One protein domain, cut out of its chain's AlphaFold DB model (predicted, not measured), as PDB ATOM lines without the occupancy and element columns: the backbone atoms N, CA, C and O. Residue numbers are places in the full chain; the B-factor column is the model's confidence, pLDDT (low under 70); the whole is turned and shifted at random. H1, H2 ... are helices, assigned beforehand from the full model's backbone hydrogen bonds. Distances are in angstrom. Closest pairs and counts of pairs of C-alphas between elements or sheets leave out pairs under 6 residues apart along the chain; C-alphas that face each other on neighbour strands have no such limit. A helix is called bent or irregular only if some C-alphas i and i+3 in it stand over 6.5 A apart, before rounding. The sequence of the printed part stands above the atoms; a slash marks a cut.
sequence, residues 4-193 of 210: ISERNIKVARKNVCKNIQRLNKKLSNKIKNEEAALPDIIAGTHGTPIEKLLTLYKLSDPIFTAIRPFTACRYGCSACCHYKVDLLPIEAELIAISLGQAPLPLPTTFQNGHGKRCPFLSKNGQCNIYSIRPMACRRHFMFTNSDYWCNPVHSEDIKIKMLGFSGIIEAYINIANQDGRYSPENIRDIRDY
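Overview. This is residues 4 to 193 of the 210 residues of the protein "Fe-S-cluster oxidoreductase" of Xylella fastidiosa 32 (UniProt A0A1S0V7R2). Three helices side by side, H3, H4 and H10, form an up-and-down bundle whose centres make a triangle, and one side of it is covered by a lobe of loops and short helices, with H7 near the middle of the domain. H2 runs off at a steep angle from one end of the bundle and takes H1 to the far corner. The printed part has 190 residues with eleven named helices, H1 to H11 in chain order, and no named strand; the class is all helix. It is compact, with a radius of gyration of the C-alphas of 17.1 A, and spans 48 by 38 by 29 A.

Arrangement. H1, residues 4 to 7, is close to but not clearly touching H2, residues 9 to 26; the closest C-alphas, of Glu 6 and Ala 12, are 5.2 A apart. H3, residues 29 to 44, and H4, residues 49 to 70, form a helical hairpin: they touch at Ile 31 and Ile 63, closest C-alphas 6.4 A, at a shallow tilt of 8 degrees, opposite ways. H2 touches H4 with residues 19 to 23 alone, closest C-alphas Asn 19 and Phe 70 at 5.3 A, only just about perpendicular at 70.5 degrees. H5, residues 79 to 82, only just touches both H8, residues 147 to 150, and H9, residues 152 to 155, with 3 pairs of C-alphas within 8 A each; the closest are Ala 79 and Cys 150 at 5.4 A, and His 82 and Pro 152 at 6.6 A. H6, residues 89 to 98, only just touches H4, with 3 pairs of C-alphas within 8 A; the closest are Ile 50 and Leu 94 at 6.4 A. H7, residues 135 to 138, is close to but not clearly touching H4; the closest C-alphas, of Phe 64 and Arg 138, are 7.3 A apart. H10, residues 166 to 179, touches H3 at a shallow tilt of 15 degrees, the same way, closest C-alphas Pro 39 and Ala 171 at 4.3 A. H10 also touches H4, the hub, at 22 degrees, opposite ways, closest C-alphas Pro 49 and Ile 175 at 5.6 A. H11, residues 190 to 193, is close to but not clearly touching H6; Ala 92 and Tyr 193 have the closest C-alphas, 6.9 A. Every O i to N i+4 pair is within hydrogen-bond range in H2, H6 and H10, against 10 of 12 in H3 and 14 of 18 in H4; the other helices are too short for such a pair.

Along the chain. H1 begins at C-alpha 4, (0.249, -54.208, 31.724), and H11 ends at C-alpha 193, (-3.334, -32.347, 1.570). From first to last C-alpha H2 measures 25.6 A, H3 22.6 A, H4 31.9 A and H10 20.1 A. H3 is irregular, C-alphas 36 and 39 being 7.3 A apart, and H4 only just so, C-alphas 66 and 69 being 6.9 A apart.

Size, cuts and confidence. The C-alphas of Ser 5 and His 46 are the farthest apart, 50.5 A. The printed part has no cut. The link from H6 to H7, residues 99 to 134, is long. Mean pLDDT of the printed part is 92.3; residue 4 is under 70.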
ATOM      1  N   ILE A   4       0.788 -55.125  30.707       69.50
ATOM      2  CA  ILE A   4       0.249 -54.208  31.724       69.50
ATOM      3  C   ILE A   4       1.374 -53.529  32.526       69.50
ATOM      4  O   ILE A   4       1.295 -52.333  32.793       69.50
ATOM      5  N   SER A   5       2.456 -54.250  32.844       79.06
ATOM      6  CA  SER A   5       3.597 -53.689  33.590       79.06
ATOM      7  C   SER A   5       4.358 -52.595  32.829       79.06
ATOM      8  O   SER A   5       5.015 -51.757  33.444       79.06
ATOM      9  N   GLU A   6       4.257 -52.567  31.497       84.81
ATOM     10  CA  GLU A   6       4.955 -51.587  30.662       84.81
ATOM     11  C   GLU A   6       4.321 -50.193  30.680       84.81
ATOM     12  O   GLU A   6       4.983 -49.225  30.314       84.81
ATOM     13  N   ARG A   7       3.089 -50.048  31.182       91.31
ATOM     14  CA  ARG A   7       2.465 -48.732  31.406       91.31
ATOM     15  C   ARG A   7       3.197 -47.893  32.457       91.31
ATOM     16  O   ARG A   7       2.978 -46.694  32.556       91.31
ATOM     17  N   ASN A   8       4.086 -48.498  33.246       93.50
ATOM     18  CA  ASN A   8       4.980 -47.758  34.125       93.50
ATOM     19  C   ASN A   8       6.164 -47.183  33.328       93.50
ATOM     20  O   ASN A   8       6.949 -47.929  32.740       93.50
ATOM     21  N   ILE A   9       6.353 -45.863  33.378       92.88
ATOM     22  CA  ILE A   9       7.394 -45.161  32.608       92.88
ATOM     23  C   ILE A   9       8.821 -45.672  32.874       92.88
ATOM     24  O   ILE A   9       9.640 -45.739  31.955       92.88
ATOM     25  N   LYS A  10       9.144 -46.083  34.111       93.12
ATOM     26  CA  LYS A  10      10.471 -46.629  34.448       93.12
ATOM     27  C   LYS A  10      10.681 -47.989  33.779       93.12
ATOM     28  O   LYS A  10      11.767 -48.262  33.266       93.12
ATOM     29  N   VAL A  11       9.639 -48.822  33.742       93.75
ATOM     30  CA  VAL A  11       9.657 -50.119  33.047       93.75
ATOM     31  C   VAL A  11       9.784 -49.914  31.537       93.75
ATOM     32  O   VAL A  11      10.637 -50.544  30.915       93.75
ATOM     33  N   ALA A  12       9.013 -48.989  30.965       93.50
ATOM     34  CA  ALA A  12       9.061 -48.652  29.545       93.50
ATOM     35  C   ALA A  12      10.457 -48.191  29.102       93.50
ATOM     36  O   ALA A  12      11.022 -48.743  28.159       93.50
ATOM     37  N   ARG A  13      11.073 -47.255  29.839       93.38
ATOM     38  CA  ARG A  13      12.448 -46.792  29.576       93.38
ATOM     39  C   ARG A  13      13.464 -47.931  29.647       93.38
ATOM     40  O   ARG A  13      14.332 -48.039  28.785       93.38
ATOM     41  N   LYS A  14      13.333 -48.830  30.629       94.06
ATOM     42  CA  LYS A  14      14.192 -50.021  30.733       94.06
ATOM     43  C   LYS A  14      14.035 -50.943  29.520       94.06
ATOM     44  O   LYS A  14      15.032 -51.480  29.039       94.06
ATOM     45  N   ASN A  15      12.814 -51.129  29.022       94.06
ATOM     46  CA  ASN A  15      12.550 -51.938  27.830       94.06
ATOM     47  C   ASN A  15      13.136 -51.296  26.571       94.06
ATOM     48  O   ASN A  15      13.811 -51.989  25.815       94.06
ATOM     49  N   VAL A  16      12.992 -49.979  26.411       94.12
ATOM     50  CA  VAL A  16      13.622 -49.209  25.327       94.12
ATOM     51  C   VAL A  16      15.132 -49.426  25.306       94.12
ATOM     52  O   VAL A  16      15.672 -49.841  24.283       94.12
ATOM     53  N   CYS A  17      15.817 -49.237  26.441       93.19
ATOM     54  CA  CYS A  17      17.262 -49.467  26.522       93.19
ATOM     55  C   CYS A  17      17.637 -50.904  26.131       93.19
ATOM     56  O   CYS A  17      18.562 -51.110  25.345       93.19
ATOM     57  N   LYS A  18      16.904 -51.906  26.635       95.00
ATOM     58  CA  LYS A  18      17.139 -53.318  26.296       95.00
ATOM     59  C   LYS A  18      16.940 -53.598  24.807       95.00
ATOM     60  O   LYS A  18      17.739 -54.316  24.211       95.00
ATOM     61  N   ASN A  19      15.887 -53.060  24.204       95.12
ATOM     62  CA  ASN A  19      15.571 -53.297  22.801       95.12
ATOM     63  C   ASN A  19      16.563 -52.599  21.868       95.12
ATOM     64  O   ASN A  19      17.021 -53.232  20.922       95.12
ATOM     65  N   ILE A  20      17.005 -51.382  22.193       93.56
ATOM     66  CA  ILE A  20      18.094 -50.704  21.471       93.56
ATOM     67  C   ILE A  20      19.407 -51.491  21.590       93.56
ATOM     68  O   ILE A  20      20.100 -51.687  20.597       93.56
ATOM     69  N   GLN A  21      19.747 -52.010  22.774       93.50
ATOM     70  CA  GLN A  21      20.935 -52.858  22.934       93.50
ATOM     71  C   GLN A  21      20.850 -54.135  22.089       93.50
ATOM     72  O   GLN A  21      21.842 -54.547  21.490       93.50
ATOM     73  N   ARG A  22      19.675 -54.770  22.028       94.69
ATOM     74  CA  ARG A  22      19.442 -55.949  21.181       94.69
ATOM     75  C   ARG A  22      19.540 -55.606  19.695       94.69
ATOM     76  O   ARG A  22      20.153 -56.381  18.966       94.69
ATOM     77  N   LEU A  23      18.995 -54.461  19.280       93.50
ATOM     78  CA  LEU A  23      19.142 -53.937  17.925       93.50
ATOM     79  C   LEU A  23      20.624 -53.751  17.594       93.50
ATOM     80  O   LEU A  23      21.103 -54.364  16.654       93.50
ATOM     81  N   ASN A  24      21.375 -53.002  18.402       90.81
ATOM     82  CA  ASN A  24      22.791 -52.718  18.143       90.81
ATOM     83  C   ASN A  24      23.658 -53.979  18.046       90.81
ATOM     84  O   ASN A  24      24.621 -53.994  17.286       90.81
ATOM     85  N   LYS A  25      23.314 -55.034  18.798       90.88
ATOM     86  CA  LYS A  25      23.995 -56.336  18.740       90.88
ATOM     87  C   LYS A  25      23.649 -57.153  17.493       90.88
ATOM     88  O   LYS A  25      24.462 -57.965  17.073       90.88
ATOM     89  N   LYS A  26      22.435 -57.005  16.954       90.56
ATOM     90  CA  LYS A  26      21.933 -57.807  15.825       90.56
ATOM     91  C   LYS A  26      22.011 -57.090  14.479       90.56
ATOM     92  O   LYS A  26      22.009 -57.760  13.452       90.56
ATOM     93  N   LEU A  27      22.052 -55.761  14.473       89.25
ATOM     94  CA  LEU A  27      22.143 -54.965  13.259       89.25
ATOM     95  C   LEU A  27      23.541 -55.131  12.664       89.25
ATOM     96  O   LEU A  27      24.533 -54.701  13.259       89.25
ATOM     97  N   SER A  28      23.611 -55.783  11.507       87.00
ATOM     98  CA  SER A  28      24.873 -56.074  10.834       87.00
ATOM     99  C   SER A  28      25.567 -54.787  10.387       87.00
ATOM    100  O   SER A  28      24.920 -53.793  10.051       87.00
ATOM    101  N   ASN A  29      26.902 -54.812  10.335       89.50
ATOM    102  CA  ASN A  29      27.663 -53.716   9.726       89.50
ATOM    103  C   ASN A  29      27.270 -53.516   8.257       89.50
ATOM    104  O   ASN A  29      27.266 -52.389   7.789       89.50
ATOM    105  N   LYS A  30      26.845 -54.588   7.572       89.06
ATOM    106  CA  LYS A  30      26.265 -54.521   6.228       89.06
ATOM    107  C   LYS A  30      25.095 -53.530   6.163       89.06
ATOM    108  O   LYS A  30      25.179 -52.595   5.387       89.06
ATOM    109  N   ILE A  31      24.083 -53.658   7.028       90.12
ATOM    110  CA  ILE A  31      22.917 -52.753   7.018       90.12
ATOM    111  C   ILE A  31      23.315 -51.305   7.337       90.12
ATOM    112  O   ILE A  31      22.772 -50.371   6.758       90.12
ATOM    113  N   LYS A  32      24.268 -51.100   8.256       91.56
ATOM    114  CA  LYS A  32      24.764 -49.750   8.579       91.56
ATOM    115  C   LYS A  32      25.486 -49.112   7.392       91.56
ATOM    116  O   LYS A  32      25.276 -47.939   7.118       91.56
ATOM    117  N   ASN A  33      26.316 -49.886   6.699       93.81
ATOM    118  CA  ASN A  33      27.041 -49.420   5.522       93.81
ATOM    119  C   ASN A  33      26.087 -49.177   4.345       93.81
ATOM    120  O   ASN A  33      26.251 -48.197   3.633       93.81
ATOM    121  N   GLU A  34      25.076 -50.035   4.171       94.31
ATOM    122  CA  GLU A  34      24.004 -49.839   3.188       94.31
ATOM    123  C   GLU A  34      23.248 -48.536   3.456       94.31
ATOM    124  O   GLU A  34      23.091 -47.749   2.534       94.31
ATOM    125  N   GLU A  35      22.848 -48.272   4.707       96.31
ATOM    126  CA  GLU A  35      22.197 -47.012   5.105       96.31
ATOM    127  C   GLU A  35      23.062 -45.793   4.780       96.31
ATOM    128  O   GLU A  35      22.567 -44.835   4.189       96.31
ATOM    129  N   ALA A  36      24.349 -45.853   5.128       97.12
ATOM    130  CA  ALA A  36      25.292 -44.760   4.928       97.12
ATOM    131  C   ALA A  36      25.601 -44.485   3.447       97.12
ATOM    132  O   ALA A  36      25.904 -43.350   3.103       97.12
ATOM    133  N   ALA A  37      25.509 -45.495   2.576       97.38
ATOM    134  CA  ALA A  37      25.780 -45.369   1.144       97.38
ATOM    135  C   ALA A  37      24.582 -44.842   0.328       97.38
ATOM    136  O   ALA A  37      24.731 -44.535  -0.855       97.38
ATOM    137  N   LEU A  38      23.386 -44.744   0.927       98.12
ATOM    138  CA  LEU A  38      22.177 -44.324   0.210       98.12
ATOM    139  C   LEU A  38      22.291 -42.958  -0.486       98.12
ATOM    140  O   LEU A  38      21.809 -42.877  -1.614       98.12
ATOM    141  N   PRO A  39      22.905 -41.904   0.093       98.44
ATOM    142  CA  PRO A  39      23.053 -40.622  -0.595       98.44
ATOM    143  C   PRO A  39      23.749 -40.756  -1.949       98.44
ATOM    144  O   PRO A  39      23.216 -40.283  -2.952       98.44
ATOM    145  N   ASP A  40      24.876 -41.468  -1.991       98.19
ATOM    146  CA  ASP A  40      25.670 -41.659  -3.206       98.19
ATOM    147  C   ASP A  40      24.927 -42.519  -4.234       98.19
ATOM    148  O   ASP A  40      24.868 -42.178  -5.417       98.19
ATOM    149  N   ILE A  41      24.291 -43.606  -3.780       97.81
ATOM    150  CA  ILE A  41      23.494 -44.494  -4.640       97.81
ATOM    151  C   ILE A  41      22.348 -43.714  -5.298       97.81
ATOM    152  O   ILE A  41      22.124 -43.814  -6.506       97.81
ATOM    153  N   ILE A  42      21.622 -42.918  -4.515       98.25
ATOM    154  CA  ILE A  42      20.491 -42.127  -5.002       98.25
ATOM    155  C   ILE A  42      20.956 -40.991  -5.914       98.25
ATOM    156  O   ILE A  42      20.302 -40.717  -6.921       98.25
ATOM    157  N   ALA A  43      22.090 -40.353  -5.613       96.88
ATOM    158  CA  ALA A  43      22.673 -39.330  -6.474       96.88
ATOM    159  C   ALA A  43      23.048 -39.889  -7.858       96.88
ATOM    160  O   ALA A  43      22.798 -39.226  -8.865       96.88
ATOM    161  N   GLY A  44      23.582 -41.115  -7.909       96.25
ATOM    162  CA  GLY A  44      23.916 -41.821  -9.150       96.25
ATOM    163  C   GLY A  44      22.728 -42.463  -9.877       96.25
ATOM    164  O   GLY A  44      22.879 -42.903 -11.014       96.25
ATOM    165  N   THR A  45      21.546 -42.524  -9.259       95.88
ATOM    166  CA  THR A  45      20.344 -43.096  -9.882       95.88
ATOM    167  C   THR A  45      19.739 -42.107 -10.883       95.88
ATOM    168  O   THR A  45      19.478 -40.949 -10.550       95.88
ATOM    169  N   HIS A  46      19.483 -42.554 -12.115       94.56
ATOM    170  CA  HIS A  46      18.765 -41.761 -13.117       94.56
ATOM    171  C   HIS A  46      17.263 -41.702 -12.812       94.56
ATOM    172  O   HIS A  46      16.694 -42.656 -12.291       94.56
ATOM    173  N   GLY A  47      16.624 -40.586 -13.165       95.50
ATOM    174  CA  GLY A  47      15.183 -40.400 -13.013       95.50
ATOM    175  C   GLY A  47      14.808 -39.053 -12.407       95.50
ATOM    176  O   GLY A  47      15.652 -38.277 -11.943       95.50
ATOM    177  N   THR A  48      13.510 -38.791 -12.426       97.06
ATOM    178  CA  THR A  48      12.850 -37.672 -11.759       97.06
ATOM    179  C   THR A  48      13.029 -37.751 -10.235       97.06
ATOM    180  O   THR A  48      13.283 -38.828  -9.682       97.06
ATOM    181  N   PRO A  49      12.854 -36.633  -9.505       97.50
ATOM    182  CA  PRO A  49      12.847 -36.652  -8.043       97.50
ATOM    183  C   PRO A  49      11.869 -37.681  -7.445       97.50
ATOM    184  O   PRO A  49      12.199 -38.334  -6.455       97.50
ATOM    185  N   ILE A  50      10.696 -37.879  -8.060       96.56
ATOM    186  CA  ILE A  50       9.688 -38.861  -7.626       96.56
ATOM    187  C   ILE A  50      10.212 -40.300  -7.767       96.56
ATOM    188  O   ILE A  50      10.105 -41.092  -6.831       96.56
ATOM    189  N   GLU A  51      10.829 -40.640  -8.901       97.25
ATOM    190  CA  GLU A  51      11.423 -41.969  -9.131       97.25
ATOM    191  C   GLU A  51      12.589 -42.242  -8.168       97.25
ATOM    192  O   GLU A  51      12.721 -43.343  -7.621       97.25
ATOM    193  N   LYS A  52      13.398 -41.217  -7.877       98.25
ATOM    194  CA  LYS A  52      14.455 -41.290  -6.859       98.25
ATOM    195  C   LYS A  52      13.891 -41.488  -5.453       98.25
ATOM    196  O   LYS A  52      14.433 -42.290  -4.695       98.25
ATOM    197  N   LEU A  53      12.793 -40.817  -5.102       97.75
ATOM    198  CA  LEU A  53      12.110 -41.001  -3.818       97.75
ATOM    199  C   LEU A  53      11.568 -42.428  -3.661       97.75
ATOM    200  O   LEU A  53      11.763 -43.051  -2.616       97.75
ATOM    201  N   LEU A  54      10.948 -42.976  -4.710       96.88
ATOM    202  CA  LEU A  54      10.508 -44.372  -4.743       96.88
ATOM    203  C   LEU A  54      11.682 -45.343  -4.579       96.88
ATOM    204  O   LEU A  54      11.600 -46.288  -3.791       96.88
ATOM    205  N   THR A  55      12.796 -45.078  -5.263       97.69
ATOM    206  CA  THR A  55      14.028 -45.866  -5.123       97.69
ATOM    207  C   THR A  55      14.556 -45.809  -3.688       97.69
ATOM    208  O   THR A  55      14.851 -46.849  -3.098       97.69
ATOM    209  N   LEU A  56      14.594 -44.622  -3.070       98.00
ATOM    210  CA  LEU A  56      14.998 -44.459  -1.673       98.00
ATOM    211  C   LEU A  56      14.092 -45.253  -0.726       98.00
ATOM    212  O   LEU A  56      14.598 -45.917   0.181       98.00
ATOM    213  N   TYR A  57      12.771 -45.233  -0.926       97.25
ATOM    214  CA  TYR A  57      11.847 -46.050  -0.138       97.25
ATOM    215  C   TYR A  57      12.143 -47.547  -0.289       97.25
ATOM    216  O   TYR A  57      12.278 -48.236   0.724       97.25
ATOM    217  N   LYS A  58      12.311 -48.033  -1.527       96.19
ATOM    218  CA  LYS A  58      12.622 -49.440  -1.824       96.19
ATOM    219  C   LYS A  58      13.911 -49.894  -1.134       96.19
ATOM    220  O   LYS A  58      13.931 -50.962  -0.527       96.19
ATOM    221  N   LEU A  59      14.964 -49.078  -1.180       96.69
ATOM    222  CA  LEU A  59      16.251 -49.394  -0.554       96.69
ATOM    223  C   LEU A  59      16.224 -49.268   0.979       96.69
ATOM    224  O   LEU A  59      16.941 -49.985   1.674       96.69
ATOM    225  N   SER A  60      15.368 -48.402   1.526       96.31
ATOM    226  CA  SER A  60      15.230 -48.213   2.977       96.31
ATOM    227  C   SER A  60      14.363 -49.285   3.651       96.31
ATOM    228  O   SER A  60      14.536 -49.581   4.837       96.31
ATOM    229  N   ASP A  61      13.416 -49.890   2.933       93.62
ATOM    230  CA  ASP A  61      12.462 -50.846   3.507       93.62
ATOM    231  C   ASP A  61      13.105 -52.110   4.122       93.62
ATOM    232  O   ASP A  61      12.669 -52.516   5.211       93.62
ATOM    233  N   PRO A  62      14.163 -52.720   3.546       93.62
ATOM    234  CA  PRO A  62      14.916 -53.793   4.202       93.62
ATOM    235  C   PRO A  62      15.541 -53.365   5.539       93.62
ATOM    236  O   PRO A  62      15.477 -54.114   6.519       93.62
ATOM    237  N   ILE A  63      16.071 -52.138   5.618       94.62
ATOM    238  CA  ILE A  63      16.663 -51.564   6.838       94.62
ATOM    239  C   ILE A  63      15.589 -51.450   7.925       94.62
ATOM    240  O   ILE A  63      15.749 -51.948   9.043       94.62
ATOM    241  N   PHE A  64      14.441 -50.860   7.589       93.19
ATOM    242  CA  PHE A  64      13.308 -50.730   8.505       93.19
ATOM    243  C   PHE A  64      12.732 -52.087   8.926       93.19
ATOM    244  O   PHE A  64      12.351 -52.276  10.087       93.19
ATOM    245  N   THR A  65      12.716 -53.059   8.015       91.94
ATOM    246  CA  THR A  65      12.286 -54.435   8.294       91.94
ATOM    247  C   THR A  65      13.201 -55.116   9.309       91.94
ATOM    248  O   THR A  65      12.699 -55.785  10.214       91.94
ATOM    249  N   ALA A  66      14.516 -54.895   9.232       93.00
ATOM    250  CA  ALA A  66      15.477 -55.415  10.203       93.00
ATOM    251  C   ALA A  66      15.329 -54.784  11.603       93.00
ATOM    252  O   ALA A  66      15.626 -55.432  12.608       93.00
ATOM    253  N   ILE A  67      14.838 -53.542  11.687       93.31
ATOM    254  CA  ILE A  67      14.626 -52.813  12.952       93.31
ATOM    255  C   ILE A  67      13.310 -53.217  13.636       93.31
ATOM    256  O   ILE A  67      13.241 -53.290  14.866       93.31
ATOM    257  N   ARG A  68      12.263 -53.518  12.858       91.88
ATOM    258  CA  ARG A  68      10.901 -53.807  13.346       91.88
ATOM    259  C   ARG A  68      10.807 -54.826  14.504       91.88
ATOM    260  O   ARG A  68      10.017 -54.581  15.408       91.88
ATOM    261  N   PRO A  69      11.585 -55.928  14.566       92.75
ATOM    262  CA  PRO A  69      11.502 -56.899  15.669       92.75
ATOM    263  C   PRO A  69      11.869 -56.355  17.060       92.75
ATOM    264  O   PRO A  69      11.676 -57.050  18.060       92.75
ATOM    265  N   PHE A  70      12.440 -55.152  17.137       94.00
ATOM    266  CA  PHE A  70      12.839 -54.505  18.387       94.00
ATOM    267  C   PHE A  70      11.860 -53.409  18.829       94.00
ATOM    268  O   PHE A  70      12.148 -52.696  19.789       94.00
ATOM    269  N   THR A  71      10.727 -53.252  18.144       92.81
ATOM    270  CA  THR A  71       9.771 -52.166  18.381       92.81
ATOM    271  C   THR A  71       8.394 -52.690  18.783       92.81
ATOM    272  O   THR A  71       8.101 -53.881  18.690       92.81
ATOM    273  N   ALA A  72       7.521 -51.782  19.218       90.19
ATOM    274  CA  ALA A  72       6.113 -52.060  19.498       90.19
ATOM    275  C   ALA A  72       5.271 -52.291  18.226       90.19
ATOM    276  O   ALA A  72       4.089 -52.650  18.307       90.19
ATOM    277  N   CYS A  73       5.849 -52.037  17.048       86.12
ATOM    278  CA  CYS A  73       5.155 -52.093  15.773       86.12
ATOM    279  C   CYS A  73       4.797 -53.539  15.412       86.12
ATOM    280  O   CYS A  73       5.624 -54.446  15.455       86.12
ATOM    281  N   ARG A  74       3.559 -53.735  14.967       83.44
ATOM    282  CA  ARG A  74       3.056 -54.997  14.418       83.44
ATOM    283  C   ARG A  74       2.172 -54.703  13.218       83.44
ATOM    284  O   ARG A  74       1.692 -53.577  13.072       83.44
ATOM    285  N   TYR A  75       1.952 -55.710  12.381       78.75
ATOM    286  CA  TYR A  75       0.978 -55.603  11.301       78.75
ATOM    287  C   TYR A  75      -0.395 -55.193  11.868       78.75
ATOM    288  O   TYR A  75      -0.804 -55.699  12.914       78.75
ATOM    289  N   GLY A  76      -1.054 -54.224  11.229       79.38
ATOM    290  CA  GLY A  76      -2.329 -53.659  11.693       79.38
ATOM    291  C   GLY A  76      -2.252 -52.742  12.927       79.38
ATOM    292  O   GLY A  76      -3.286 -52.383  13.479       79.38
ATOM    293  N   CYS A  77      -1.060 -52.358  13.403       85.50
ATOM    294  CA  CYS A  77      -0.938 -51.320  14.433       85.50
ATOM    295  C   CYS A  77      -1.210 -49.932  13.833       85.50
ATOM    296  O   CYS A  77      -0.548 -49.544  12.874       85.50
ATOM    297  N   SER A  78      -2.121 -49.169  14.442       90.19
ATOM    298  CA  SER A  78      -2.539 -47.837  13.978       90.19
ATOM    299  C   SER A  78      -2.320 -46.722  15.005       90.19
ATOM    300  O   SER A  78      -2.823 -45.608  14.842       90.19
ATOM    301  N   ALA A  79      -1.564 -46.989  16.075       89.06
ATOM    302  CA  ALA A  79      -1.358 -46.023  17.154       89.06
ATOM    303  C   ALA A  79      -0.728 -44.709  16.640       89.06
ATOM    304  O   ALA A  79      -1.275 -43.632  16.870       89.06
ATOM    305  N   CYS A  80       0.329 -44.801  15.820       87.31
ATOM    306  CA  CYS A  80       0.965 -43.632  15.203       87.31
ATOM    307  C   CYS A  80       0.146 -43.003  14.060       87.31
ATOM    308  O   CYS A  80       0.397 -41.858  13.695       87.31
ATOM    309  N   CYS A  81      -0.887 -43.675  13.535       92.25
ATOM    310  CA  CYS A  81      -1.794 -43.102  12.528       92.25
ATOM    311  C   CYS A  81      -2.685 -41.984  13.094       92.25
ATOM    312  O   CYS A  81      -3.539 -41.461  12.385       92.25
ATOM    313  N   HIS A  82      -2.497 -41.623  14.362       93.31
ATOM    314  CA  HIS A  82      -3.137 -40.487  15.005       93.31
ATOM    315  C   HIS A  82      -2.145 -39.358  15.316       93.31
ATOM    316  O   HIS A  82      -2.477 -38.427  16.036       93.31
ATOM    317  N   TYR A  83      -0.914 -39.430  14.805       93.31
ATOM    318  CA  TYR A  83       0.074 -38.370  14.980       93.31
ATOM    319  C   TYR A  83      -0.068 -37.316  13.887       93.31
ATOM    320  O   TYR A  83      -0.616 -37.567  12.804       93.31
ATOM    321  N   LYS A  84       0.489 -36.139  14.182       94.19
ATOM    322  CA  LYS A  84       0.873 -35.181  13.155       94.19
ATOM    323  C   LYS A  84       1.936 -35.832  12.261       94.19
ATOM    324  O   LYS A  84       2.892 -36.412  12.779       94.19
ATOM    325  N   VAL A  85       1.748 -35.772  10.948       95.12
ATOM    326  CA  VAL A  85       2.664 -36.349   9.954       95.12
ATOM    327  C   VAL A  85       3.047 -35.249   8.986       95.12
ATOM    328  O   VAL A  85       2.254 -34.892   8.124       95.12
ATOM    329  N   ASP A  86       4.258 -34.730   9.147       95.00
ATOM    330  CA  ASP A  86       4.822 -33.735   8.242       95.00
ATOM    331  C   ASP A  86       5.182 -34.385   6.896       95.00
ATOM    332  O   ASP A  86       5.936 -35.362   6.861       95.00
ATOM    333  N   LEU A  87       4.642 -33.832   5.810       96.00
ATOM    334  CA  LEU A  87       4.959 -34.171   4.427       96.00
ATOM    335  C   LEU A  87       5.770 -33.063   3.774       96.00
ATOM    336  O   LEU A  87       5.479 -31.877   3.950       96.00
ATOM    337  N   LEU A  88       6.729 -33.472   2.949       96.38
ATOM    338  CA  LEU A  88       7.296 -32.593   1.932       96.38
ATOM    339  C   LEU A  88       6.377 -32.557   0.699       96.38
ATOM    340  O   LEU A  88       5.685 -33.548   0.445       96.38
ATOM    341  N   PRO A  89       6.393 -31.473  -0.102       96.12
ATOM    342  CA  PRO A  89       5.567 -31.368  -1.310       96.12
ATOM    343  C   PRO A  89       5.700 -32.570  -2.248       96.12
ATOM    344  O   PRO A  89       4.697 -33.107  -2.709       96.12
ATOM    345  N   ILE A  90       6.927 -33.059  -2.442       96.69
ATOM    346  CA  ILE A  90       7.201 -34.237  -3.266       96.69
ATOM    347  C   ILE A  90       6.562 -35.532  -2.729       96.69
ATOM    348  O   ILE A  90       6.126 -36.370  -3.515       96.69
ATOM    349  N   GLU A  91       6.453 -35.709  -1.407       97.44
ATOM    350  CA  GLU A  91       5.757 -36.873  -0.834       97.44
ATOM    351  C   GLU A  91       4.246 -36.762  -1.033       97.44
ATOM    352  O   GLU A  91       3.592 -37.757  -1.343       97.44
ATOM    353  N   ALA A  92       3.687 -35.559  -0.872       96.44
ATOM    354  CA  ALA A  92       2.273 -35.315  -1.133       96.44
ATOM    355  C   ALA A  92       1.929 -35.571  -2.609       96.44
ATOM    356  O   ALA A  92       0.926 -36.221  -2.898       96.44
ATOM    357  N   GLU A  93       2.789 -35.140  -3.536       95.94
ATOM    358  CA  GLU A  93       2.646 -35.435  -4.962       95.94
ATOM    359  C   GLU A  93       2.748 -36.932  -5.258       95.94
ATOM    360  O   GLU A  93       1.878 -37.472  -5.938       95.94
ATOM    361  N   LEU A  94       3.747 -37.631  -4.704       96.50
ATOM    362  CA  LEU A  94       3.876 -39.080  -4.871       96.50
ATOM    363  C   LEU A  94       2.609 -39.816  -4.409       96.50
ATOM    364  O   LEU A  94       2.137 -40.732  -5.089       96.50
ATOM    365  N   ILE A  95       2.045 -39.417  -3.266       96.25
ATOM    366  CA  ILE A  95       0.792 -39.985  -2.766       96.25
ATOM    367  C   ILE A  95      -0.349 -39.681  -3.743       96.25
ATOM    368  O   ILE A  95      -1.039 -40.610  -4.146       96.25
ATOM    369  N   ALA A  96      -0.524 -38.428  -4.169       94.81
ATOM    370  CA  ALA A  96      -1.584 -38.041  -5.102       94.81
ATOM    371  C   ALA A  96      -1.518 -38.830  -6.424       94.81
ATOM    372  O   ALA A  96      -2.520 -39.410  -6.840       94.81
ATOM    373  N   ILE A  97      -0.329 -38.944  -7.027       93.75
ATOM    374  CA  ILE A  97      -0.098 -39.733  -8.248       93.75
ATOM    375  C   ILE A  97      -0.471 -41.202  -8.022       93.75
ATOM    376  O   ILE A  97      -1.174 -41.795  -8.839       93.75
ATOM    377  N   SER A  98      -0.054 -41.785  -6.893       93.00
ATOM    378  CA  SER A  98      -0.356 -43.186  -6.551       93.00
ATOM    379  C   SER A  98      -1.854 -43.442  -6.340       93.00
ATOM    380  O   SER A  98      -2.308 -44.578  -6.458       93.00
ATOM    381  N   LEU A  99      -2.619 -42.394  -6.032       91.38
ATOM    382  CA  LEU A  99      -4.077 -42.419  -5.899       91.38
ATOM    383  C   LEU A  99      -4.809 -42.098  -7.212       91.38
ATOM    384  O   LEU A  99      -6.037 -42.061  -7.221       91.38
ATOM    385  N   GLY A 100      -4.087 -41.815  -8.302       91.69
ATOM    386  CA  GLY A 100      -4.679 -41.348  -9.558       91.69
ATOM    387  C   GLY A 100      -5.295 -39.947  -9.462       91.69
ATOM    388  O   GLY A 100      -6.195 -39.617 -10.232       91.69
ATOM    389  N   GLN A 101      -4.852 -39.132  -8.502       89.50
ATOM    390  CA  GLN A 101      -5.324 -37.763  -8.312       89.50
ATOM    391  C   GLN A 101      -4.512 -36.777  -9.158       89.50
ATOM    392  O   GLN A 101      -3.344 -37.003  -9.472       89.50
ATOM    393  N   ALA A 102      -5.143 -35.655  -9.509       85.44
ATOM    394  CA  ALA A 102      -4.451 -34.527 -10.119       85.44
ATOM    395  C   ALA A 102      -3.421 -33.917  -9.141       85.44
ATOM    396  O   ALA A 102      -3.560 -34.095  -7.927       85.44
ATOM    397  N   PRO A 103      -2.416 -33.170  -9.643       81.81
ATOM    398  CA  PRO A 103      -1.457 -32.473  -8.795       81.81
ATOM    399  C   PRO A 103      -2.154 -31.628  -7.727       81.81
ATOM    400  O   PRO A 103      -3.048 -30.833  -8.027       81.81
ATOM    401  N   LEU A 104      -1.740 -31.807  -6.474       84.81
ATOM    402  CA  LEU A 104      -2.304 -31.069  -5.353       84.81
ATOM    403  C   LEU A 104      -1.637 -29.692  -5.250       84.81
ATOM    404  O   LEU A 104      -0.406 -29.609  -5.290       84.81
ATOM    405  N   PRO A 105      -2.411 -28.604  -5.089       87.25
ATOM    406  CA  PRO A 105      -1.831 -27.309  -4.773       87.25
ATOM    407  C   PRO A 105      -1.181 -27.344  -3.384       87.25
ATOM    408  O   PRO A 105      -1.567 -28.134  -2.519       87.25
ATOM    409  N   LEU A 106      -0.221 -26.446  -3.149       86.38
ATOM    410  CA  LEU A 106       0.340 -26.260  -1.812       86.38
ATOM    411  C   LEU A 106      -0.762 -25.791  -0.843       86.38
ATOM    412  O   LEU A 106      -1.445 -24.803  -1.133       86.38
ATOM    413  N   PRO A 107      -0.944 -26.459   0.311       87.56
ATOM    414  CA  PRO A 107      -1.972 -26.086   1.262       87.56
ATOM    415  C   PRO A 107      -1.714 -24.712   1.875       87.56
ATOM    416  O   PRO A 107      -0.623 -24.408   2.370       87.56
ATOM    417  N   THR A 108      -2.769 -23.905   1.914       85.31
ATOM    418  CA  THR A 108      -2.806 -22.630   2.644       85.31
ATOM    419  C   THR A 108      -3.192 -22.815   4.112       85.31
ATOM    420  O   THR A 108      -3.044 -21.891   4.912       85.31
ATOM    421  N   THR A 109      -3.672 -24.004   4.485       79.19
ATOM    422  CA  THR A 109      -3.999 -24.369   5.864       79.19
ATOM    423  C   THR A 109      -2.787 -24.936   6.590       79.19
ATOM    424  O   THR A 109      -1.888 -25.517   5.985       79.19
ATOM    425  N   PHE A 110      -2.784 -24.762   7.910       85.31
ATOM    426  CA  PHE A 110      -1.745 -25.259   8.805       85.31
ATOM    427  C   PHE A 110      -2.413 -26.039   9.929       85.31
ATOM    428  O   PHE A 110      -2.751 -25.488  10.981       85.31
ATOM    429  N   GLN A 111      -2.660 -27.323   9.700       83.69
ATOM    430  CA  GLN A 111      -3.250 -28.167  10.723       83.69
ATOM    431  C   GLN A 111      -2.177 -28.784  11.619       83.69
ATOM    432  O   GLN A 111      -1.139 -29.272  11.176       83.69
ATOM    433  N   ASN A 112      -2.474 -28.852  12.918       87.62
ATOM    434  CA  ASN A 112      -1.845 -29.834  13.788       87.62
ATOM    435  C   ASN A 112      -2.744 -31.077  13.846       87.62
ATOM    436  O   ASN A 112      -3.779 -31.085  14.514       87.62
ATOM    437  N   GLY A 113      -2.359 -32.113  13.101       89.25
ATOM    438  CA  GLY A 113      -3.083 -33.378  13.016       89.25
ATOM    439  C   GLY A 113      -2.904 -34.310  14.218       89.25
ATOM    440  O   GLY A 113      -3.457 -35.409  14.203       89.25
ATOM    441  N   HIS A 114      -2.135 -33.926  15.245       91.50
ATOM    442  CA  HIS A 114      -1.899 -34.780  16.409       91.50
ATOM    443  C   HIS A 114      -3.207 -35.082  17.163       91.50
ATOM    444  O   HIS A 114      -4.040 -34.206  17.376       91.50
ATOM    445  N   GLY A 115      -3.419 -36.349  17.514       91.62
ATOM    446  CA  GLY A 115      -4.667 -36.879  18.067       91.62
ATOM    447  C   GLY A 115      -5.774 -37.143  17.035       91.62
ATOM    448  O   GLY A 115      -6.715 -37.877  17.332       91.62
ATOM    449  N   LYS A 116      -5.680 -36.607  15.809       92.31
ATOM    450  CA  LYS A 116      -6.691 -36.809  14.759       92.31
ATOM    451  C   LYS A 116      -6.385 -38.051  13.935       92.31
ATOM    452  O   LYS A 116      -5.231 -38.364  13.665       92.31
ATOM    453  N   ARG A 117      -7.417 -38.735  13.446       93.12
ATOM    454  CA  ARG A 117      -7.271 -39.895  12.552       93.12
ATOM    455  C   ARG A 117      -6.539 -39.519  11.253       93.12
ATOM    456  O   ARG A 117      -6.809 -38.464  10.684       93.12
ATOM    457  N   CYS A 118      -5.609 -40.357  10.793       94.38
ATOM    458  CA  CYS A 118      -4.972 -40.216   9.478       94.38
ATOM    459  C   CYS A 118      -6.006 -40.419   8.352       94.38
ATOM    460  O   CYS A 118      -6.810 -41.351   8.455       94.38
ATOM    461  N   PRO A 119      -5.967 -39.618   7.267       93.81
ATOM    462  CA  PRO A 119      -6.883 -39.747   6.131       93.81
ATOM    463  C   PRO A 119      -6.904 -41.138   5.487       93.81
ATOM    464  O   PRO A 119      -7.955 -41.593   5.043       93.81
ATOM    465  N   PHE A 120      -5.757 -41.823   5.506       94.44
ATOM    466  CA  PHE A 120      -5.539 -43.136   4.895       94.44
ATOM    467  C   PHE A 120      -5.683 -44.312   5.867       94.44
ATOM    468  O   PHE A 120      -5.327 -45.441   5.527       94.44
ATOM    469  N   LEU A 121      -6.136 -44.067   7.101       92.69
ATOM    470  CA  LEU A 121      -6.407 -45.148   8.042       92.69
ATOM    471  C   LEU A 121      -7.761 -45.781   7.711       92.69
ATOM    472  O   LEU A 121      -8.808 -45.160   7.918       92.69
ATOM    473  N   SER A 122      -7.747 -47.033   7.274       90.19
ATOM    474  CA  SER A 122      -8.942 -47.808   6.948       90.19
ATOM    475  C   SER A 122      -9.768 -48.154   8.193       90.19
ATOM    476  O   SER A 122      -9.277 -48.141   9.332       90.19
ATOM    477  N   LYS A 123     -11.036 -48.528   8.000       87.31
ATOM    478  CA  LYS A 123     -11.932 -48.945   9.098       87.31
ATOM    479  C   LYS A 123     -11.376 -50.116   9.921       87.31
ATOM    480  O   LYS A 123     -11.611 -50.158  11.124       87.31
ATOM    481  N   ASN A 124     -10.600 -51.014   9.306       87.19
ATOM    482  CA  ASN A 124      -9.983 -52.166   9.979       87.19
ATOM    483  C   ASN A 124      -8.630 -51.842  10.656       87.19
ATOM    484  O   ASN A 124      -7.997 -52.734  11.218       87.19
ATOM    485  N   GLY A 125      -8.191 -50.577  10.636       87.50
ATOM    486  CA  GLY A 125      -6.957 -50.129  11.283       87.50
ATOM    487  C   GLY A 125      -5.694 -50.291  10.432       87.50
ATOM    488  O   GLY A 125      -4.592 -50.125  10.950       87.50
ATOM    489  N   GLN A 126      -5.827 -50.601   9.143       90.12
ATOM    490  CA  GLN A 126      -4.706 -50.709   8.209       90.12
ATOM    491  C   GLN A 126      -4.470 -49.388   7.467       90.12
ATOM    492  O   GLN A 126      -5.367 -48.562   7.319       90.12
ATOM    493  N   CYS A 127      -3.235 -49.166   7.021       91.25
ATOM    494  CA  CYS A 127      -2.905 -48.010   6.196       91.25
ATOM    495  C   CYS A 127      -3.195 -48.342   4.730       91.25
ATOM    496  O   CYS A 127      -2.549 -49.237   4.187       91.25
ATOM    497  N   ASN A 128      -4.100 -47.600   4.090       91.69
ATOM    498  CA  ASN A 128      -4.433 -47.803   2.678       91.69
ATOM    499  C   ASN A 128      -3.248 -47.480   1.753       91.69
ATOM    500  O   ASN A 128      -3.111 -48.088   0.707       91.69
ATOM    501  N   ILE A 129      -2.328 -46.601   2.168       93.06
ATOM    502  CA  ILE A 129      -1.131 -46.226   1.393       93.06
ATOM    503  C   ILE A 129       0.156 -46.859   1.945       93.06
ATOM    504  O   ILE A 129       1.218 -46.243   1.920       93.06
ATOM    505  N   TYR A 130       0.094 -48.062   2.526       90.69
ATOM    506  CA  TYR A 130       1.235 -48.627   3.263       90.69
ATOM    507  C   TYR A 130       2.531 -48.716   2.429       90.69
ATOM    508  O   TYR A 130       3.604 -48.407   2.950       90.69
ATOM    509  N   SER A 131       2.437 -49.095   1.151       90.69
ATOM    510  CA  SER A 131       3.578 -49.229   0.227       90.69
ATOM    511  C   SER A 131       4.251 -47.900  -0.112       90.69
ATOM    512  O   SER A 131       5.457 -47.873  -0.336       90.69
ATOM    513  N   ILE A 132       3.505 -46.796  -0.070       93.75
ATOM    514  CA  ILE A 132       3.948 -45.425  -0.380       93.75
ATOM    515  C   ILE A 132       3.833 -44.494   0.834       93.75
ATOM    516  O   ILE A 132       3.752 -43.276   0.707       93.75
ATOM    517  N   ARG A 133       3.855 -45.059   2.047       93.69
ATOM    518  CA  ARG A 133       3.791 -44.279   3.285       93.69
ATOM    519  C   ARG A 133       4.976 -43.291   3.369       93.69
ATOM    520  O   ARG A 133       6.100 -43.686   3.043       93.69
ATOM    521  N   PRO A 134       4.758 -42.065   3.871       95.75
ATOM    522  CA  PRO A 134       5.796 -41.041   3.989       95.75
ATOM    523  C   PRO A 134       6.998 -41.475   4.824       95.75
ATOM    524  O   PRO A 134       6.870 -42.292   5.745       95.75
ATOM    525  N   MET A 135       8.145 -40.841   4.603       95.62
ATOM    526  CA  MET A 135       9.384 -41.067   5.338       95.62
ATOM    527  C   MET A 135       9.199 -40.822   6.839       95.62
ATOM    528  O   MET A 135       9.704 -41.592   7.658       95.62
ATOM    529  N   ALA A 136       8.395 -39.817   7.219       94.75
ATOM    530  CA  ALA A 136       8.008 -39.565   8.608       94.75
ATOM    531  C   ALA A 136       7.339 -40.786   9.266       94.75
ATOM    532  O   ALA A 136       7.664 -41.122  10.406       94.75
ATOM    533  N   CYS A 137       6.471 -41.493   8.537       93.62
ATOM    534  CA  CYS A 137       5.817 -42.717   8.998       93.62
ATOM    535  C   CYS A 137       6.768 -43.924   8.988       93.62
ATOM    536  O   CYS A 137       6.738 -44.728   9.920       93.62
ATOM    537  N   ARG A 138       7.615 -44.068   7.955       92.25
ATOM    538  CA  ARG A 138       8.552 -45.204   7.822       92.25
ATOM    539  C   ARG A 138       9.575 -45.257   8.948       92.25
ATOM    540  O   ARG A 138       9.834 -46.336   9.475       92.25
ATOM    541  N   ARG A 139      10.113 -44.096   9.332       91.88
ATOM    542  CA  ARG A 139      11.159 -43.967  10.359       91.88
ATOM    543  C   ARG A 139      10.626 -43.887  11.793       91.88
ATOM    544  O   ARG A 139      11.408 -43.733  12.732       91.88
ATOM    545  N   HIS A 140       9.308 -43.949  11.983       90.56
ATOM    546  CA  HIS A 140       8.702 -43.832  13.303       90.56
ATOM    547  C   HIS A 140       8.797 -45.156  14.078       90.56
ATOM    548  O   HIS A 140       7.948 -46.039  13.948       90.56
ATOM    549  N   PHE A 141       9.828 -45.288  14.915       91.00
ATOM    550  CA  PHE A 141      10.065 -46.471  15.742       91.00
ATOM    551  C   PHE A 141       9.931 -46.177  17.235       91.00
ATOM    552  O   PHE A 141      10.651 -45.345  17.781       91.00
ATOM    553  N   MET A 142       9.074 -46.947  17.910       90.81
ATOM    554  CA  MET A 142       8.965 -46.961  19.367       90.81
ATOM    555  C   MET A 142       9.522 -48.277  19.918       90.81
ATOM    556  O   MET A 142       8.971 -49.345  19.663       90.81
ATOM    557  N   PHE A 143      10.601 -48.212  20.699       93.44
ATOM    558  CA  PHE A 143      11.327 -49.387  21.214       93.44
ATOM    559  C   PHE A 143      10.735 -49.981  22.505       93.44
ATOM    560  O   PHE A 143      11.396 -50.750  23.205       93.44
ATOM    561  N   THR A 144       9.498 -49.630  22.851       92.81
ATOM    562  CA  THR A 144       8.723 -50.315  23.895       92.81
ATOM    563  C   THR A 144       8.248 -51.686  23.390       92.81
ATOM    564  O   THR A 144       8.315 -51.983  22.201       92.81
ATOM    565  N   ASN A 145       7.773 -52.554  24.281       91.75
ATOM    566  CA  ASN A 145       7.236 -53.883  23.957       91.75
ATOM    567  C   ASN A 145       5.731 -53.864  23.612       91.75
ATOM    568  O   ASN A 145       5.156 -54.899  23.267       91.75
ATOM    569  N   SER A 146       5.073 -52.712  23.735       90.50
ATOM    570  CA  SER A 146       3.653 -52.497  23.460       90.50
ATOM    571  C   SER A 146       3.410 -51.088  22.933       90.50
ATOM    572  O   SER A 146       4.213 -50.173  23.131       90.50
ATOM    573  N   ASP A 147       2.279 -50.928  22.258       89.56
ATOM    574  CA  ASP A 147       1.822 -49.703  21.605       89.56
ATOM    575  C   ASP A 147       1.189 -48.684  22.561       89.56
ATOM    576  O   ASP A 147       0.811 -47.605  22.115       89.56
ATOM    577  N   TYR A 148       1.111 -48.975  23.864       91.75
ATOM    578  CA  TYR A 148       0.544 -48.067  24.869       91.75
ATOM    579  C   TYR A 148       1.148 -46.657  24.783       91.75
ATOM    580  O   TYR A 148       0.427 -45.667  24.741       91.75
ATOM    581  N   TRP A 149       2.475 -46.583  24.666       92.00
ATOM    582  CA  TRP A 149       3.228 -45.331  24.554       92.00
ATOM    583  C   TRP A 149       3.250 -44.736  23.141       92.00
ATOM    584  O   TRP A 149       3.725 -43.623  22.951       92.00
ATOM    585  N   CYS A 150       2.749 -45.473  22.146       90.00
ATOM    586  CA  CYS A 150       2.522 -44.962  20.793       90.00
ATOM    587  C   CYS A 150       1.156 -44.278  20.665       90.00
ATOM    588  O   CYS A 150       0.837 -43.785  19.592       90.00
ATOM    589  N   ASN A 151       0.299 -44.335  21.688       89.88
ATOM    590  CA  ASN A 151      -0.984 -43.649  21.671       89.88
ATOM    591  C   ASN A 151      -0.747 -42.150  21.933       89.88
ATOM    592  O   ASN A 151      -0.106 -41.842  22.941       89.88
ATOM    593  N   PRO A 152      -1.277 -41.230  21.101       89.75
ATOM    594  CA  PRO A 152      -1.156 -39.786  21.314       89.75
ATOM    595  C   PRO A 152      -1.451 -39.337  22.749       89.75
ATOM    596  O   PRO A 152      -0.714 -38.518  23.282       89.75
ATOM    597  N   VAL A 153      -2.443 -39.954  23.406       89.94
ATOM    598  CA  VAL A 153      -2.860 -39.627  24.782       89.94
ATOM    599  C   VAL A 153      -1.738 -39.812  25.811       89.94
ATOM    600  O   VAL A 153      -1.732 -39.132  26.828       89.94
ATOM    601  N   HIS A 154      -0.796 -40.727  25.570       90.62
ATOM    602  CA  HIS A 154       0.286 -41.058  26.512       90.62
ATOM    603  C   HIS A 154       1.683 -40.786  25.950       90.62
ATOM    604  O   HIS A 154       2.684 -40.959  26.641       90.62
ATOM    605  N   SER A 155       1.787 -40.433  24.672       88.81
ATOM    606  CA  SER A 155       3.075 -40.380  23.985       88.81
ATOM    607  C   SER A 155       4.000 -39.270  24.471       88.81
ATOM    608  O   SER A 155       5.219 -39.423  24.423       88.81
ATOM    609  N   GLU A 156       3.430 -38.183  24.985       88.50
ATOM    610  CA  GLU A 156       4.183 -37.038  25.500       88.50
ATOM    611  C   GLU A 156       4.718 -37.283  26.919       88.50
ATOM    612  O   GLU A 156       5.734 -36.705  27.317       88.50
ATOM    613  N   ASP A 157       4.108 -38.219  27.652       90.94
ATOM    614  CA  ASP A 157       4.527 -38.602  29.002       90.94
ATOM    615  C   ASP A 157       5.899 -39.297  28.998       90.94
ATOM    616  O   ASP A 157       6.597 -39.341  30.017       90.94
ATOM    617  N   ILE A 158       6.318 -39.845  27.851       87.75
ATOM    618  CA  ILE A 158       7.568 -40.584  27.706       87.75
ATOM    619  C   ILE A 158       8.489 -39.972  26.648       87.75
ATOM    620  O   ILE A 158       8.321 -40.100  25.442       87.75
ATOM    621  N   LYS A 159       9.581 -39.368  27.118       86.69
ATOM    622  CA  LYS A 159      10.650 -38.867  26.246       86.69
ATOM    623  C   LYS A 159      11.610 -39.998  25.873       86.69
ATOM    624  O   LYS A 159      12.418 -40.421  26.704       86.69
ATOM    625  N   ILE A 160      11.516 -40.485  24.637       82.88
ATOM    626  CA  ILE A 160      12.436 -41.466  24.042       82.88
ATOM    627  C   ILE A 160      13.124 -40.825  22.842       82.88
ATOM    628  O   ILE A 160      12.484 -40.185  22.013       82.88
ATOM    629  N   LYS A 161      14.443 -41.008  22.741       81.00
ATOM    630  CA  LYS A 161      15.197 -40.571  21.568       81.00
ATOM    631  C   LYS A 161      14.857 -41.481  20.389       81.00
ATOM    632  O   LYS A 161      15.041 -42.694  20.477       81.00
ATOM    633  N   MET A 162      14.385 -40.880  19.302       82.38
ATOM    634  CA  MET A 162      14.164 -41.584  18.041       82.38
ATOM    635  C   MET A 162      15.489 -42.090  17.471       82.38
ATOM    636  O   MET A 162      16.541 -41.472  17.663       82.38
ATOM    637  N   LEU A 163      15.434 -43.217  16.761       87.06
ATOM    638  CA  LEU A 163      16.583 -43.722  16.020       87.06
ATOM    639  C   LEU A 163      16.919 -42.746  14.882       87.06
ATOM    640  O   LEU A 163      16.029 -42.310  14.154       87.06
ATOM    641  N   GLY A 164      18.196 -42.385  14.771       88.81
ATOM    642  CA  GLY A 164      18.698 -41.536  13.695       88.81
ATOM    643  C   GLY A 164      19.077 -42.360  12.469       88.81
ATOM    644  O   GLY A 164      19.534 -43.492  12.609       88.81
ATOM    645  N   PHE A 165      18.909 -41.757  11.297       93.69
ATOM    646  CA  PHE A 165      19.315 -42.290   9.999       93.69
ATOM    647  C   PHE A 165      20.035 -41.156   9.276       93.69
ATOM    648  O   PHE A 165      19.412 -40.129   9.017       93.69
ATOM    649  N   SER A 166      21.343 -41.265   9.077       94.06
ATOM    650  CA  SER A 166      22.119 -40.196   8.445       94.06
ATOM    651  C   SER A 166      21.956 -40.239   6.933       94.06
ATOM    652  O   SER A 166      21.497 -39.258   6.353       94.06
ATOM    653  N   GLY A 167      22.242 -41.386   6.312       97.81
ATOM    654  CA  GLY A 167      22.227 -41.517   4.860       97.81
ATOM    655  C   GLY A 167      20.816 -41.460   4.277       97.81
ATOM    656  O   GLY A 167      20.595 -40.792   3.271       97.81
ATOM    657  N   ILE A 168      19.818 -42.054   4.943       97.69
ATOM    658  CA  ILE A 168      18.417 -41.942   4.489       97.69
ATOM    659  C   ILE A 168      17.961 -40.482   4.502       97.69
ATOM    660  O   ILE A 168      17.301 -40.035   3.567       97.69
ATOM    661  N   ILE A 169      18.275 -39.740   5.571       96.94
ATOM    662  CA  ILE A 169      17.811 -38.356   5.718       96.94
ATOM    663  C   ILE A 169      18.552 -37.432   4.763       96.94
ATOM    664  O   ILE A 169      17.914 -36.581   4.153       96.94
ATOM    665  N   GLU A 170      19.853 -37.617   4.577       98.44
ATOM    666  CA  GLU A 170      20.614 -36.860   3.590       98.44
ATOM    667  C   GLU A 170      20.089 -37.094   2.166       98.44
ATOM    668  O   GLU A 170      19.745 -36.131   1.483       98.44
ATOM    669  N   ALA A 171      19.916 -38.353   1.747       98.44
ATOM    670  CA  ALA A 171      19.345 -38.682   0.440       98.44
ATOM    671  C   ALA A 171      17.945 -38.069   0.258       98.44
ATOM    672  O   ALA A 171      17.642 -37.484  -0.782       98.44
ATOM    673  N   TYR A 172      17.105 -38.164   1.292       98.06
ATOM    674  CA  TYR A 172      15.752 -37.617   1.296       98.06
ATOM    675  C   TYR A 172      15.732 -36.093   1.116       98.06
ATOM    676  O   TYR A 172      14.982 -35.580   0.285       98.06
ATOM    677  N   ILE A 173      16.585 -35.369   1.844       97.44
ATOM    678  CA  ILE A 173      16.709 -33.913   1.721       97.44
ATOM    679  C   ILE A 173      17.306 -33.520   0.365       97.44
ATOM    680  O   ILE A 173      16.832 -32.567  -0.248       97.44
ATOM    681  N   ASN A 174      18.281 -34.266  -0.155       98.12
ATOM    682  CA  ASN A 174      18.859 -34.007  -1.476       98.12
ATOM    683  C   ASN A 174      17.825 -34.165  -2.600       98.12
ATOM    684  O   ASN A 174      17.774 -33.327  -3.499       98.12
ATOM    685  N   ILE A 175      16.969 -35.191  -2.532       98.25
ATOM    686  CA  ILE A 175      15.839 -35.353  -3.458       98.25
ATOM    687  C   ILE A 175      14.856 -34.182  -3.323       98.25
ATOM    688  O   ILE A 175      14.439 -33.609  -4.326       98.25
ATOM    689  N   ALA A 176      14.507 -33.794  -2.095       97.25
ATOM    690  CA  ALA A 176      13.589 -32.684  -1.856       97.25
ATOM    691  C   ALA A 176      14.143 -31.335  -2.354       97.25
ATOM    692  O   ALA A 176      13.398 -30.510  -2.870       97.25
ATOM    693  N   ASN A 177      15.455 -31.116  -2.261       97.44
ATOM    694  CA  ASN A 177      16.108 -29.953  -2.859       97.44
ATOM    695  C   ASN A 177      16.040 -29.988  -4.396       97.44
ATOM    696  O   ASN A 177      15.792 -28.956  -5.011       97.44
ATOM    697  N   GLN A 178      16.215 -31.162  -5.019       96.50
ATOM    698  CA  GLN A 178      16.079 -31.334  -6.477       96.50
ATOM    699  C   GLN A 178      14.652 -31.059  -6.973       96.50
ATOM    700  O   GLN A 178      14.478 -30.585  -8.091       96.50
ATOM    701  N   ASP A 179      13.640 -31.333  -6.147       95.69
ATOM    702  CA  ASP A 179      12.239 -30.994  -6.415       95.69
ATOM    703  C   ASP A 179      11.976 -29.477  -6.474       95.69
ATOM    704  O   ASP A 179      11.006 -29.027  -7.080       95.69
ATOM    705  N   GLY A 180      12.820 -28.669  -5.826       95.12
ATOM    706  CA  GLY A 180      12.752 -27.206  -5.855       95.12
ATOM    707  C   GLY A 180      11.643 -26.574  -5.007       95.12
ATOM    708  O   GLY A 180      11.668 -25.365  -4.793       95.12
ATOM    709  N   ARG A 181      10.690 -27.353  -4.474       94.88
ATOM    710  CA  ARG A 181       9.619 -26.853  -3.583       94.88
ATOM    711  C   ARG A 181       9.924 -27.046  -2.098       94.88
ATOM    712  O   ARG A 181       9.101 -26.685  -1.256       94.88
ATOM    713  N   TYR A 182      11.063 -27.642  -1.752       95.19
ATOM    714  CA  TYR A 182      11.417 -27.884  -0.358       95.19
ATOM    715  C   TYR A 182      11.752 -26.588   0.378       95.19
ATOM    716  O   TYR A 182      12.754 -25.932   0.105       95.19
ATOM    717  N   SER A 183      10.922 -26.261   1.361       93.31
ATOM    718  CA  SER A 183      11.149 -25.168   2.296       93.31
ATOM    719  C   SER A 183      10.344 -25.395   3.579       93.31
ATOM    720  O   SER A 183       9.352 -26.135   3.544       93.31
ATOM    721  N   PRO A 184      10.734 -24.803   4.726       91.00
ATOM    722  CA  PRO A 184      10.003 -24.957   5.986       91.00
ATOM    723  C   PRO A 184       8.519 -24.588   5.872       91.00
ATOM    724  O   PRO A 184       7.658 -25.267   6.428       91.00
ATOM    725  N   GLU A 185       8.210 -23.546   5.104       90.50
ATOM    726  CA  GLU A 185       6.859 -23.083   4.834       90.50
ATOM    727  C   GLU A 185       6.095 -23.952   3.842       90.50
ATOM    728  O   GLU A 185       4.919 -23.688   3.659       90.50
ATOM    729  N   ASN A 186       6.677 -24.996   3.256       93.38
ATOM    730  CA  ASN A 186       5.962 -25.958   2.409       93.38
ATOM    731  C   ASN A 186       5.787 -27.330   3.077       93.38
ATOM    732  O   ASN A 186       5.078 -28.195   2.559       93.38
ATOM    733  N   ILE A 187       6.375 -27.522   4.262       94.19
ATOM    734  CA  ILE A 187       6.136 -28.707   5.087       94.19
ATOM    735  C   ILE A 187       4.757 -28.581   5.740       94.19
ATOM    736  O   ILE A 187       4.462 -27.594   6.424       94.19
ATOM    737  N   ARG A 188       3.889 -29.569   5.520       94.62
ATOM    738  CA  ARG A 188       2.496 -29.552   6.005       94.62
ATOM    739  C   ARG A 188       2.074 -30.893   6.568       94.62
ATOM    740  O   ARG A 188       2.664 -31.915   6.229       94.62
ATOM    741  N   ASP A 189       1.044 -30.895   7.414       95.56
ATOM    742  CA  ASP A 189       0.479 -32.159   7.874       95.56
ATOM    743  C   ASP A 189      -0.170 -32.896   6.695       95.56
ATOM    744  O   ASP A 189      -0.771 -32.283   5.816       95.56
ATOM    745  N   ILE A 190      -0.119 -34.227   6.691       95.25
ATOM    746  CA  ILE A 190      -0.806 -35.062   5.696       95.25
ATOM    747  C   ILE A 190      -2.296 -34.700   5.533       95.25
ATOM    748  O   ILE A 190      -2.850 -34.842   4.446       95.25
ATOM    749  N   ARG A 191      -2.949 -34.195   6.587       94.12
ATOM    750  CA  ARG A 191      -4.362 -33.773   6.584       94.12
ATOM    751  C   ARG A 191      -4.605 -32.404   5.953       94.12
ATOM    752  O   ARG A 191      -5.760 -32.051   5.739       94.12
ATOM    753  N   ASP A 192      -3.557 -31.631   5.685       93.50
ATOM    754  CA  ASP A 192      -3.660 -30.404   4.891       93.50
ATOM    755  C   ASP A 192      -3.760 -30.717   3.388       93.50
ATOM    756  O   ASP A 192      -4.340 -29.937   2.641       93.50
ATOM    757  N   TYR A 193      -3.248 -31.876   2.957       92.88
ATOM    758  CA  TYR A 193      -3.334 -32.347   1.570       92.88
ATOM    759  C   TYR A 193      -4.521 -33.285   1.324       92.88
ATOM    760  O   TYR A 193      -5.133 -33.242   0.260       92.88
TER     761      TYR A 193